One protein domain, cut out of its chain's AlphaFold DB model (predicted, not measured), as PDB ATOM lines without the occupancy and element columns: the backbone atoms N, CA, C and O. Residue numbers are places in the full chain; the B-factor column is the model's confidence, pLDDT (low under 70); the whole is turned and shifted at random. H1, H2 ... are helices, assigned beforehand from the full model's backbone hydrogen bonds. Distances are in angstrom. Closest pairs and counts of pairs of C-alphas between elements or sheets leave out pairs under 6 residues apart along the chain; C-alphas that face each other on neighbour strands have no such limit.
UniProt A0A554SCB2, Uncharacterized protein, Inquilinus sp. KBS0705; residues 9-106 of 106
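This is residues 9 to 106 of the 106 residues of an uncharacterized protein of Inquilinus sp. KBS0705 (UniProt A0A554SCB2). Three long helices, H1, H2 and H3, run alternately up and down, with H2 packed on both others; short H5 packs on H1 and comes near H3, while small H4 touches no helix. The 98 printed residues hold five named helices, H1 to H5 in order, and no named strand: all helix. The whole is compact, radius of gyration of the C-alphas 12.9 A, spanning 40 by 24 by 22 A.

H1, residues 9 to 32, begins at C-alpha 9 (11.933, 7.532, 50.214) and is 34.6 A long. H2 is residues 42 to 55, 20.0 A; H3 61 to 78, 26.7 A; H4 85 to 90, 8.7 A; H5 95 to 103, 12.3 A, ending at C-alpha 103 (19.020, 14.791, 37.912).

H1, with residues 14 to 25 alone, touches H2 in a hairpin, a shallow tilt of 9 degrees, opposite ways; the closest C-alphas, Glu 17 and Thr 51, are 5.9 A apart. H2 and H3, also a hairpin, touch at 10 degrees, shallow, opposite ways; closest C-alphas Ser 45 and Ser 74, 4.1 A. H1, with residues 15 to 22 alone, touches H5 at 28 degrees, shallow, opposite ways; closest C-alphas Ile 15 and Ile 102, 6.0 A. H1 and H4 are apart. Every O i to N i+4 pair is within hydrogen-bond range in H1, H2, H4 and H5, and 13 of 14 in H3.

The C-alphas farthest apart, Leu 35 and Asn 59, are 41.2 A apart. The printed part has no cut, no link is long, and no printed residue is under 70 in pLDDT.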
ATOM      1  N   SER A   9      12.196   6.413  49.302       92.81
ATOM      2  CA  SER A   9      11.933   7.532  50.214       92.81
ATOM      3  C   SER A   9      13.185   8.356  50.530       92.81
ATOM      4  O   SER A   9      13.091   9.572  50.638       92.81
ATOM      5  N   GLU A  10      14.346   7.711  50.660       93.69
ATOM      6  CA  GLU A  10      15.629   8.380  50.918       93.69
ATOM      7  C   GLU A  10      16.110   9.118  49.673       93.69
ATOM      8  O   GLU A  10      16.499  10.275  49.772       93.69
ATOM      9  N   LEU A  11      15.988   8.495  48.494       93.06
ATOM     10  CA  LEU A  11      16.272   9.150  47.214       93.06
ATOM     11  C   LEU A  11      15.407  10.399  47.018       93.06
ATOM     12  O   LEU A  11      15.933  11.476  46.748       93.06
ATOM     13  N   ASN A  12      14.094  10.284  47.229       94.06
ATOM     14  CA  ASN A  12      13.181  11.423  47.136       94.06
ATOM     15  C   ASN A  12      13.547  12.532  48.127       94.06
ATOM     16  O   ASN A  12      13.510  13.709  47.771       94.06
ATOM     17  N   TYR A  13      13.920  12.162  49.355       95.19
ATOM     18  CA  TYR A  13      14.338  13.118  50.374       95.19
ATOM     19  C   TYR A  13      15.624  13.858  49.971       95.19
ATOM     20  O   TYR A  13      15.656  15.086  50.018       95.19
ATOM     21  N   ILE A  14      16.638  13.139  49.474       95.12
ATOM     22  CA  ILE A  14      17.878  13.729  48.941       95.12
ATOM     23  C   ILE A  14      17.570  14.697  47.799       95.12
ATOM     24  O   ILE A  14      18.017  15.846  47.822       95.12
ATOM     25  N   ILE A  15      16.777  14.261  46.816       95.00
ATOM     26  CA  ILE A  15      16.404  15.087  45.663       95.00
ATOM     27  C   ILE A  15      15.717  16.367  46.137       95.00
ATOM     28  O   ILE A  15      16.063  17.447  45.660       95.00
ATOM     29  N   GLN A  16      14.774  16.272  47.074       96.19
ATOM     30  CA  GLN A  16      14.039  17.422  47.594       96.19
ATOM     31  C   GLN A  16      14.960  18.424  48.304       96.19
ATOM     32  O   GLN A  16      14.947  19.610  47.962       96.19
ATOM     33  N   GLU A  17      15.766  17.959  49.259       97.19
ATOM     34  CA  GLU A  17      16.646  18.812  50.066       97.19
ATOM     35  C   GLU A  17      17.690  19.526  49.195       97.19
ATOM     36  O   GLU A  17      17.873  20.743  49.300       97.19
ATOM     37  N   VAL A  18      18.336  18.803  48.273       96.56
ATOM     38  CA  VAL A  18      19.367  19.396  47.409       96.56
ATOM     39  C   VAL A  18      18.751  20.288  46.330       96.56
ATOM     40  O   VAL A  18      19.285  21.361  46.048       96.56
ATOM     41  N   THR A  19      17.595  19.919  45.760       96.56
ATOM     42  CA  THR A  19      16.884  20.781  44.794       96.56
ATOM     43  C   THR A  19      16.501  22.115  45.431       96.56
ATOM     44  O   THR A  19      16.646  23.163  44.798       96.56
ATOM     45  N   TYR A  20      16.055  22.103  46.691       96.81
ATOM     46  CA  TYR A  20      15.778  23.329  47.430       96.81
ATOM     47  C   TYR A  20      17.027  24.220  47.532       96.81
ATOM     48  O   TYR A  20      16.974  25.383  47.124       96.81
ATOM     49  N   ALA A  21      18.163  23.676  47.983       97.75
ATOM     50  CA  ALA A  21      19.417  24.425  48.101       97.75
ATOM     51  C   ALA A  21      19.901  25.000  46.757       97.75
ATOM     52  O   ALA A  21      20.336  26.158  46.678       97.75
ATOM     53  N   ILE A  22      19.768  24.225  45.676       97.06
ATOM     54  CA  ILE A  22      20.087  24.675  44.320       97.06
ATOM     55  C   ILE A  22      19.199  25.854  43.911       97.06
ATOM     56  O   ILE A  22      19.713  26.849  43.403       97.06
ATOM     57  N   ASN A  23      17.888  25.773  44.133       97.25
ATOM     58  CA  ASN A  23      16.957  26.831  43.740       97.25
ATOM     59  C   ASN A  23      17.221  28.134  44.502       97.25
ATOM     60  O   ASN A  23      17.267  29.197  43.884       97.25
ATOM     61  N   GLN A  24      17.483  28.051  45.809       97.75
ATOM     62  CA  GLN A  24      17.883  29.210  46.615       97.75
ATOM     63  C   GLN A  24      19.181  29.833  46.090       97.75
ATOM     64  O   GLN A  24      19.296  31.051  45.967       97.75
ATOM     65  N   THR A  25      20.141  28.992  45.700       96.75
ATOM     66  CA  THR A  25      21.406  29.448  45.120       96.75
ATOM     67  C   THR A  25      21.206  30.145  43.774       96.75
ATOM     68  O   THR A  25      21.763  31.218  43.560       96.75
ATOM     69  N   LYS A  26      20.402  29.567  42.871       95.81
ATOM     70  CA  LYS A  26      20.088  30.170  41.564       95.81
ATOM     71  C   LYS A  26      19.445  31.545  41.736       95.81
ATOM     72  O   LYS A  26      19.865  32.486  41.071       95.81
ATOM     73  N   PHE A  27      18.482  31.655  42.650       95.75
ATOM     74  CA  PHE A  27      17.828  32.920  42.969       95.75
ATOM     75  C   PHE A  27      18.831  33.963  43.481       95.75
ATOM     76  O   PHE A  27      18.940  35.042  42.912       95.75
ATOM     77  N   HIS A  28      19.642  33.619  44.484       94.69
ATOM     78  CA  HIS A  28      20.651  34.533  45.032       94.69
ATOM     79  C   HIS A  28      21.665  35.004  43.985       94.69
ATOM     80  O   HIS A  28      21.989  36.187  43.932       94.69
ATOM     81  N   ILE A  29      22.168  34.098  43.141       93.62
ATOM     82  CA  ILE A  29      23.104  34.452  42.064       93.62
ATOM     83  C   ILE A  29      22.435  35.416  41.081       93.62
ATOM     84  O   ILE A  29      23.059  36.398  40.690       93.62
ATOM     85  N   ASN A  30      21.180  35.168  40.700       93.94
ATOM     86  CA  ASN A  30      20.447  36.055  39.800       93.94
ATOM     87  C   ASN A  30      20.327  37.483  40.359       93.94
ATOM     88  O   ASN A  30      20.511  38.441  39.619       93.94
ATOM     89  N   GLU A  31      20.074  37.613  41.662       94.19
ATOM     90  CA  GLU A  31      19.844  38.910  42.308       94.19
ATOM     91  C   GLU A  31      21.130  39.664  42.668       94.19
ATOM     92  O   GLU A  31      21.148  40.892  42.695       94.19
ATOM     93  N   THR A  32      22.205  38.948  43.000       93.50
ATOM     94  CA  THR A  32      23.362  39.559  43.682       93.50
ATOM     95  C   THR A  32      24.657  39.513  42.889       93.50
ATOM     96  O   THR A  32      25.617  40.195  43.258       93.50
ATOM     97  N   ARG A  33      24.736  38.716  41.818       90.12
ATOM     98  CA  ARG A  33      25.989  38.547  41.082       90.12
ATOM     99  C   ARG A  33      26.391  39.858  40.415       90.12
ATOM    100  O   ARG A  33      25.647  40.429  39.626       90.12
ATOM    101  N   ASN A  34      27.621  40.287  40.680       88.00
ATOM    102  CA  ASN A  34      28.198  41.484  40.084       88.00
ATOM    103  C   ASN A  34      29.532  41.138  39.416       88.00
ATOM    104  O   ASN A  34      30.330  40.396  39.984       88.00
ATOM    105  N   LEU A  35      29.773  41.645  38.202       88.62
ATOM    106  CA  LEU A  35      30.991  41.389  37.415       88.62
ATOM    107  C   LEU A  35      31.372  39.897  37.334       88.62
ATOM    108  O   LEU A  35      32.540  39.532  37.452       88.62
ATOM    109  N   ASN A  36      30.377  39.021  37.163       85.38
ATOM    110  CA  ASN A  36      30.527  37.560  37.149       85.38
ATOM    111  C   ASN A  36      31.045  36.929  38.456       85.38
ATOM    112  O   ASN A  36      31.311  35.724  38.477       85.38
ATOM    113  N   LYS A  37      31.112  37.684  39.555       88.75
ATOM    114  CA  LYS A  37      31.537  37.200  40.870       88.75
ATOM    115  C   LYS A  37      30.347  36.942  41.783       88.75
ATOM    116  O   LYS A  37      29.488  37.810  41.967       88.75
ATOM    117  N   ASP A  38      30.329  35.750  42.364       92.81
ATOM    118  CA  ASP A  38      29.360  35.382  43.389       92.81
ATOM    119  C   ASP A  38      29.620  36.194  44.661       92.81
ATOM    120  O   ASP A  38      30.765  36.410  45.058       92.81
ATOM    121  N   GLN A  39      28.546  36.651  45.298       94.50
ATOM    122  CA  GLN A  39      28.626  37.395  46.550       94.50
ATOM    123  C   GLN A  39      28.465  36.453  47.738       94.50
ATOM    124  O   GLN A  39      27.627  35.544  47.708       94.50
ATOM    125  N   ARG A  40      29.235  36.707  48.805       95.81
ATOM    126  CA  ARG A  40      29.104  35.997  50.083       95.81
ATOM    127  C   ARG A  40      27.653  36.016  50.570       95.81
ATOM    128  O   ARG A  40      26.954  37.021  50.438       95.81
ATOM    129  N   SER A  41      27.210  34.916  51.161       97.25
ATOM    130  CA  SER A  41      25.846  34.757  51.650       97.25
ATOM    131  C   SER A  41      25.813  33.789  52.823       97.25
ATOM    132  O   SER A  41      25.899  32.573  52.654       97.25
ATOM    133  N   SER A  42      25.643  34.330  54.031       97.00
ATOM    134  CA  SER A  42      25.434  33.523  55.240       97.00
ATOM    135  C   SER A  42      24.157  32.686  55.145       97.00
ATOM    136  O   SER A  42      24.116  31.566  55.643       97.00
ATOM    137  N   ILE A  43      23.138  33.192  54.442       97.06
ATOM    138  CA  ILE A  43      21.894  32.466  54.170       97.06
ATOM    139  C   ILE A  43      22.187  31.212  53.345       97.06
ATOM    140  O   ILE A  43      21.805  30.119  53.756       97.06
ATOM    141  N   LEU A  44      22.905  31.336  52.220       97.94
ATOM    142  CA  LEU A  44      23.264  30.165  51.419       97.94
ATOM    143  C   LEU A  44      24.204  29.229  52.177       97.94
ATOM    144  O   LEU A  44      23.983  28.022  52.153       97.94
ATOM    145  N   SER A  45      25.202  29.763  52.884       98.06
ATOM    146  CA  SER A  45      26.097  28.953  53.716       98.06
ATOM    147  C   SER A  45      25.308  28.065  54.689       98.06
ATOM    148  O   SER A  45      25.517  26.850  54.721       98.06
ATOM    149  N   ASN A  46      24.321  28.636  55.384       98.38
ATOM    150  CA  ASN A  46      23.450  27.900  56.298       98.38
ATOM    151  C   ASN A  46      22.544  26.893  55.582       98.38
ATOM    152  O   ASN A  46      22.343  25.794  56.092       98.38
ATOM    153  N   ILE A  47      21.998  27.240  54.411       98.38
ATOM    154  CA  ILE A  47      21.162  26.324  53.622       98.38
ATOM    155  C   ILE A  47      21.968  25.084  53.233       98.38
ATOM    156  O   ILE A  47      21.536  23.974  53.523       98.38
ATOM    157  N   TRP A  48      23.155  25.260  52.648       98.25
ATOM    158  CA  TRP A  48      24.002  24.141  52.229       98.25
ATOM    159  C   TRP A  48      24.476  23.288  53.413       98.25
ATOM    160  O   TRP A  48      24.471  22.061  53.309       98.25
ATOM    161  N   LEU A  49      24.816  23.910  54.551       98.38
ATOM    162  CA  LEU A  49      25.189  23.183  55.769       98.38
ATOM    163  C   LEU A  49      24.019  22.350  56.300       98.38
ATOM    164  O   LEU A  49      24.171  21.155  56.531       98.38
ATOM    165  N   ARG A  50      22.836  22.957  56.420       98.00
ATOM    166  CA  ARG A  50      21.635  22.272  56.904       98.00
ATOM    167  C   ARG A  50      21.222  21.129  55.981       98.00
ATOM    168  O   ARG A  50      20.835  20.073  56.468       98.00
ATOM    169  N   THR A  51      21.312  21.323  54.664       97.94
ATOM    170  CA  THR A  51      21.096  20.249  53.688       97.94
ATOM    171  C   THR A  51      22.067  19.099  53.953       97.94
ATOM    172  O   THR A  51      21.625  17.962  54.044       97.94
ATOM    173  N   ALA A  52      23.361  19.368  54.155       97.75
ATOM    174  CA  ALA A  52      24.329  18.320  54.474       97.75
ATOM    175  C   ALA A  52      23.973  17.570  55.771       97.75
ATOM    176  O   ALA A  52      23.840  16.352  55.755       97.75
ATOM    177  N   GLU A  53      23.733  18.286  56.871       96.94
ATOM    178  CA  GLU A  53      23.385  17.703  58.180       96.94
ATOM    179  C   GLU A  53      22.085  16.882  58.146       96.94
ATOM    180  O   GLU A  53      21.927  15.886  58.857       96.94
ATOM    181  N   ASN A  54      21.127  17.287  57.311       96.38
ATOM    182  CA  ASN A  54      19.900  16.534  57.086       96.38
ATOM    183  C   ASN A  54      20.170  15.197  56.390       96.38
ATOM    184  O   ASN A  54      19.589  14.182  56.781       96.38
ATOM    185  N   LEU A  55      21.051  15.192  55.388       95.69
ATOM    186  CA  LEU A  55      21.383  13.997  54.619       95.69
ATOM    187  C   LEU A  55      22.342  13.054  55.356       95.69
ATOM    188  O   LEU A  55      22.252  11.848  55.148       95.69
ATOM    189  N   GLU A  56      23.176  13.548  56.277       94.50
ATOM    190  CA  GLU A  56      24.079  12.710  57.094       94.50
ATOM    191  C   GLU A  56      23.347  11.660  57.941       94.50
ATOM    192  O   GLU A  56      23.927  10.648  58.335       94.50
ATOM    193  N   LYS A  57      22.054  11.871  58.200       91.50
ATOM    194  CA  LYS A  57      21.193  10.916  58.912       91.50
ATOM    195  C   LYS A  57      20.941   9.640  58.100       91.50
ATOM    196  O   LYS A  57      20.514   8.634  58.665       91.50
ATOM    197  N   ILE A  58      21.181   9.673  56.789       92.50
ATOM    198  CA  ILE A  58      21.076   8.514  55.907       92.50
ATOM    199  C   ILE A  58      22.402   7.755  55.983       92.50
ATOM    200  O   ILE A  58      23.429   8.212  55.484       92.50
ATOM    201  N   ASN A  59      22.388   6.578  56.611       87.38
ATOM    202  CA  ASN A  59      23.583   5.752  56.782       87.38
ATOM    203  C   ASN A  59      23.961   5.019  55.479       87.38
ATOM    204  O   ASN A  59      23.792   3.807  55.358       87.38
ATOM    205  N   ASN A  60      24.454   5.774  54.500       91.31
ATOM    206  CA  ASN A  60      24.910   5.291  53.204       91.31
ATOM    207  C   ASN A  60      26.228   5.995  52.832       91.31
ATOM    208  O   ASN A  60      26.382   7.193  53.071       91.31
ATOM    209  N   GLN A  61      27.195   5.243  52.299       89.19
ATOM    210  CA  GLN A  61      28.541   5.762  52.044       89.19
ATOM    211  C   GLN A  61      28.538   6.833  50.954       89.19
ATOM    212  O   GLN A  61      29.189   7.862  51.103       89.19
ATOM    213  N   GLU A  62      27.765   6.630  49.896       88.06
ATOM    214  CA  GLU A  62      27.654   7.603  48.823       88.06
ATOM    215  C   GLU A  62      26.985   8.881  49.333       88.06
ATOM    216  O   GLU A  62      27.467   9.974  49.061       88.06
ATOM    217  N   VAL A  63      25.948   8.787  50.169       92.31
ATOM    218  CA  VAL A  63      25.345   9.981  50.784       92.31
ATOM    219  C   VAL A  63      26.358  10.764  51.623       92.31
ATOM    220  O   VAL A  63      26.337  11.991  51.566       92.31
ATOM    221  N   LYS A  64      27.285  10.097  52.324       92.62
ATOM    222  CA  LYS A  64      28.366  10.787  53.052       92.62
ATOM    223  C   LYS A  64      29.251  11.606  52.113       92.62
ATOM    224  O   LYS A  64      29.471  12.784  52.382       92.62
ATOM    225  N   GLU A  65      29.662  11.040  50.978       91.00
ATOM    226  CA  GLU A  65      30.443  11.769  49.965       91.00
ATOM    227  C   GLU A  65      29.696  13.009  49.450       91.00
ATOM    228  O   GLU A  65      30.280  14.088  49.342       91.00
ATOM    229  N   LEU A  66      28.384  12.899  49.197       92.75
ATOM    230  CA  LEU A  66      27.563  14.067  48.865       92.75
ATOM    231  C   LEU A  66      27.573  15.082  50.009       92.75
ATOM    232  O   LEU A  66      27.772  16.266  49.757       92.75
ATOM    233  N   THR A  67      27.380  14.656  51.258       95.19
ATOM    234  CA  THR A  67      27.340  15.585  52.397       95.19
ATOM    235  C   THR A  67      28.646  16.357  52.575       95.19
ATOM    236  O   THR A  67      28.593  17.549  52.875       95.19
ATOM    237  N   ASP A  68      29.796  15.745  52.287       94.56
ATOM    238  CA  ASP A  68      31.095  16.422  52.311       94.56
ATOM    239  C   ASP A  68      31.176  17.518  51.237       94.56
ATOM    240  O   ASP A  68      31.554  18.655  51.533       94.56
ATOM    241  N   ILE A  69      30.716  17.232  50.011       94.81
ATOM    242  CA  ILE A  69      30.627  18.229  48.929       94.81
ATOM    243  C   ILE A  69      29.717  19.395  49.341       94.81
ATOM    244  O   ILE A  69      30.043  20.563  49.111       94.81
ATOM    245  N   LEU A  70      28.573  19.104  49.967       96.44
ATOM    246  CA  LEU A  70      27.621  20.122  50.423       96.44
ATOM    247  C   LEU A  70      28.195  20.978  51.568       96.44
ATOM    248  O   LEU A  70      27.969  22.190  51.599       96.44
ATOM    249  N   LYS A  71      28.986  20.388  52.472       96.94
ATOM    250  CA  LYS A  71      29.710  21.116  53.529       96.94
ATOM    251  C   LYS A  71      30.780  22.035  52.956       96.94
ATOM    252  O   LYS A  71      30.870  23.190  53.366       96.94
ATOM    253  N   GLU A  72      31.550  21.579  51.973       95.56
ATOM    254  CA  GLU A  72      32.482  22.459  51.260       95.56
ATOM    255  C   GLU A  72      31.731  23.583  50.532       95.56
ATOM    256  O   GLU A  72      32.121  24.753  50.601       95.56
ATOM    257  N   LYS A  73      30.573  23.277  49.932       95.44
ATOM    258  CA  LYS A  73      29.719  24.283  49.291       95.44
ATOM    259  C   LYS A  73      29.213  25.333  50.282       95.44
ATOM    260  O   LYS A  73      29.112  26.505  49.928       95.44
ATOM    261  N   SER A  74      28.935  24.944  51.525       97.44
ATOM    262  CA  SER A  74      28.607  25.883  52.600       97.44
ATOM    263  C   SER A  74      29.758  26.851  52.891       97.44
ATOM    264  O   SER A  74      29.524  28.059  52.987       97.44
ATOM    265  N   LYS A  75      31.000  26.351  52.963       96.44
ATOM    266  CA  LYS A  75      32.204  27.173  53.185       96.44
ATOM    267  C   LYS A  75      32.448  28.151  52.039       96.44
ATOM    268  O   LYS A  75      32.797  29.301  52.296       96.44
ATOM    269  N   TYR A  76      32.197  27.732  50.795       96.25
ATOM    270  CA  TYR A  76      32.270  28.615  49.626       96.25
ATOM    271  C   TYR A  76      31.415  29.874  49.801       96.25
ATOM    272  O   TYR A  76      31.884  30.978  49.550       96.25
ATOM    273  N   TRP A  77      30.181  29.737  50.290       96.88
ATOM    274  CA  TRP A  77      29.284  30.882  50.457       96.88
ATOM    275  C   TRP A  77      29.652  31.814  51.617       96.88
ATOM    276  O   TRP A  77      29.146  32.936  51.662       96.88
ATOM    277  N   VAL A  78      30.548  31.403  52.519       96.94
ATOM    278  CA  VAL A  78      31.124  32.302  53.533       96.94
ATOM    279  C   VAL A  78      32.084  33.295  52.880       96.94
ATOM    280  O   VAL A  78      32.047  34.484  53.196       96.94
ATOM    281  N   ASP A  79      32.927  32.812  51.966       94.94
ATOM    282  CA  ASP A  79      33.978  33.605  51.330       94.94
ATOM    283  C   ASP A  79      34.331  33.065  49.927       94.94
ATOM    284  O   ASP A  79      35.301  32.311  49.779       94.94
ATOM    285  N   PRO A  80      33.553  33.428  48.885       93.56
ATOM    286  CA  PRO A  80      33.757  32.917  47.528       93.56
ATOM    287  C   PRO A  80      35.129  33.249  46.933       93.56
ATOM    288  O   PRO A  80      35.635  32.500  46.102       93.56
ATOM    289  N   GLU A  81      35.757  34.349  47.365       91.81
ATOM    290  CA  GLU A  81      37.028  34.833  46.809       91.81
ATOM    291  C   GLU A  81      38.218  33.936  47.173       91.81
ATOM    292  O   GLU A  81      39.226  33.930  46.466       91.81
ATOM    293  N   LYS A  82      38.096  33.131  48.236       93.00
ATOM    294  CA  LYS A  82      39.111  32.141  48.628       93.00
ATOM    295  C   LYS A  82      39.123  30.889  47.754       93.00
ATOM    296  O   LYS A  82      40.055  30.093  47.857       93.00
ATOM    297  N   PHE A  83      38.105  30.691  46.920       91.88
ATOM    298  CA  PHE A  83      37.955  29.486  46.116       91.88
ATOM    299  C   PHE A  83      38.253  29.780  44.652       91.88
ATOM    300  O   PHE A  83      37.615  30.610  44.010       91.88
ATOM    301  N   THR A  84      39.211  29.043  44.098       89.81
ATOM    302  CA  THR A  84      39.478  29.080  42.659       89.81
ATOM    303  C   THR A  84      38.498  28.185  41.905       89.81
ATOM    304  O   THR A  84      37.956  27.225  42.456       89.81
ATOM    305  N   ASP A  85      38.321  28.432  40.606       86.44
ATOM    306  CA  ASP A  85      37.520  27.551  39.750       86.44
ATOM    307  C   ASP A  85      38.003  26.099  39.784       86.44
ATOM    308  O   ASP A  85      37.180  25.184  39.788       86.44
ATOM    309  N   LYS A  86      39.322  25.894  39.874       89.06
ATOM    310  CA  LYS A  86      39.924  24.570  40.019       89.06
ATOM    311  C   LYS A  86      39.483  23.896  41.319       89.06
ATOM    312  O   LYS A  86      39.012  22.771  41.266       89.06
ATOM    313  N   MET A  87      39.534  24.596  42.456       89.06
ATOM    314  CA  MET A  87      39.050  24.052  43.735       89.06
ATOM    315  C   MET A  87      37.571  23.659  43.651       89.06
ATOM    316  O   MET A  87      37.176  22.606  44.138       89.06
ATOM    317  N   LEU A  88      36.743  24.470  42.989       87.44
ATOM    318  CA  LEU A  88      35.324  24.151  42.816       87.44
ATOM    319  C   LEU A  88      35.088  22.898  41.958       87.44
ATOM    320  O   LEU A  88      34.080  22.221  42.157       87.44
ATOM    321  N   ILE A  89      35.974  22.614  41.003       86.62
ATOM    322  CA  ILE A  89      35.933  21.402  40.175       86.62
ATOM    323  C   ILE A  89      36.440  20.203  40.978       86.62
ATOM    324  O   ILE A  89      35.731  19.203  41.060       86.62
ATOM    325  N   ASP A  90      37.613  20.328  41.600       84.50
ATOM    326  CA  ASP A  90      38.281  19.262  42.353       84.50
ATOM    327  C   ASP A  90      37.402  18.757  43.513       84.50
ATOM    328  O   ASP A  90      37.348  17.558  43.777       84.50
ATOM    329  N   TYR A  91      36.644  19.651  44.154       84.75
ATOM    330  CA  TYR A  91      35.690  19.308  45.215       84.75
ATOM    331  C   TYR A  91      34.266  18.998  44.717       84.75
ATOM    332  O   TYR A  91      33.364  18.825  45.529       84.75
ATOM    333  N   GLY A  92      34.002  18.994  43.406       81.06
ATOM    334  CA  GLY A  92      32.662  18.716  42.862       81.06
ATOM    335  C   GLY A  92      31.587  19.755  43.224       81.06
ATOM    336  O   GLY A  92      30.392  19.503  43.083       81.06
ATOM    337  N   MET A  93      31.990  20.946  43.671       87.94
ATOM    338  CA  MET A  93      31.112  21.987  44.207       87.94
ATOM    339  C   MET A  93      30.438  22.861  43.146       87.94
ATOM    340  O   MET A  93      29.608  23.714  43.481       87.94
ATOM    341  N   LYS A  94      30.802  22.755  41.864       89.38
ATOM    342  CA  LYS A  94      30.126  23.533  40.812       89.38
ATOM    343  C   LYS A  94      28.625  23.230  40.845       89.38
ATOM    344  O   LYS A  94      28.213  22.077  40.866       89.38
ATOM    345  N   LEU A  95      27.799  24.282  40.828       87.69
ATOM    346  CA  LEU A  95      26.343  24.142  40.967       87.69
ATOM    347  C   LEU A  95      25.758  23.212  39.892       87.69
ATOM    348  O   LEU A  95      24.904  22.388  40.196       87.69
ATOM    349  N   ASN A  96      26.274  23.301  38.663       88.31
ATOM    350  CA  ASN A  96      25.879  22.420  37.564       88.31
ATOM    351  C   ASN A  96      26.282  20.960  37.810       88.31
ATOM    352  O   ASN A  96      25.516  20.071  37.468       88.31
ATOM    353  N   SER A  97      27.436  20.699  38.430       88.31
ATOM    354  CA  SER A  97      27.855  19.336  38.778       88.31
ATOM    355  C   SER A  97      26.913  18.711  39.806       88.31
ATOM    356  O   SER A  97      26.475  17.578  39.624       88.31
ATOM    357  N   ILE A  98      26.534  19.470  40.840       89.62
ATOM    358  CA  ILE A  98      25.562  19.023  41.849       89.62
ATOM    359  C   ILE A  98      24.182  18.811  41.204       89.62
ATOM    360  O   ILE A  98      23.532  17.804  41.463       89.62
ATOM    361  N   GLN A  99      23.743  19.717  40.326       91.12
ATOM    362  CA  GLN A  99      22.479  19.580  39.593       91.12
ATOM    363  C   GLN A  99      22.445  18.304  38.738       91.12
ATOM    364  O   GLN A  99      21.486  17.547  38.837       91.12
ATOM    365  N   LEU A 100      23.498  18.037  37.957       90.88
ATOM    366  CA  LEU A 100      23.599  16.830  37.128       90.88
ATOM    367  C   LEU A 100      23.559  15.550  37.965       90.88
ATOM    368  O   LEU A 100      22.902  14.586  37.576       90.88
ATOM    369  N   LEU A 101      24.222  15.548  39.127       88.38
ATOM    370  CA  LEU A 101      24.131  14.439  40.073       88.38
ATOM    371  C   LEU A 101      22.678  14.221  40.510       88.38
ATOM    372  O   LEU A 101      22.186  13.104  40.403       88.38
ATOM    373  N   ILE A 102      21.976  15.268  40.949       90.50
ATOM    374  CA  ILE A 102      20.581  15.152  41.398       90.50
ATOM    375  C   ILE A 102      19.643  14.709  40.276       90.50
ATOM    376  O   ILE A 102      18.761  13.887  40.518       90.50
ATOM    377  N   ASP A 103      19.836  15.201  39.056       90.00
ATOM    378  CA  ASP A 103      19.020  14.791  37.912       90.00
ATOM    379  C   ASP A 103      19.243  13.317  37.541       90.00
ATOM    380  O   ASP A 103      18.302  12.665  37.104       90.00
ATOM    381  N   SER A 104      20.437  12.761  37.789       87.44
ATOM    382  CA  SER A 104      20.720  11.332  37.573       87.44
ATOM    383  C   SER A 104      20.058  10.386  38.587       87.44
ATOM    384  O   SER A 104      20.037   9.179  38.362       87.44
ATOM    385  N   LEU A 105      19.540  10.917  39.701       84.19
ATOM    386  CA  LEU A 105      18.866  10.140  40.751       84.19
ATOM    387  C   LEU A 105      17.343  10.064  40.568       84.19
ATOM    388  O   LEU A 105      16.685   9.352  41.330       84.19
ATOM    389  N   ARG A 106      16.787  10.842  39.632       80.12
ATOM    390  CA  ARG A 106      15.353  10.879  39.310       80.12
ATOM    391  C   ARG A 106      14.965   9.725  38.396       80.12
ATOM    392  O   ARG A 106      13.869   9.170  38.635       80.12
TER     393      ARG A 106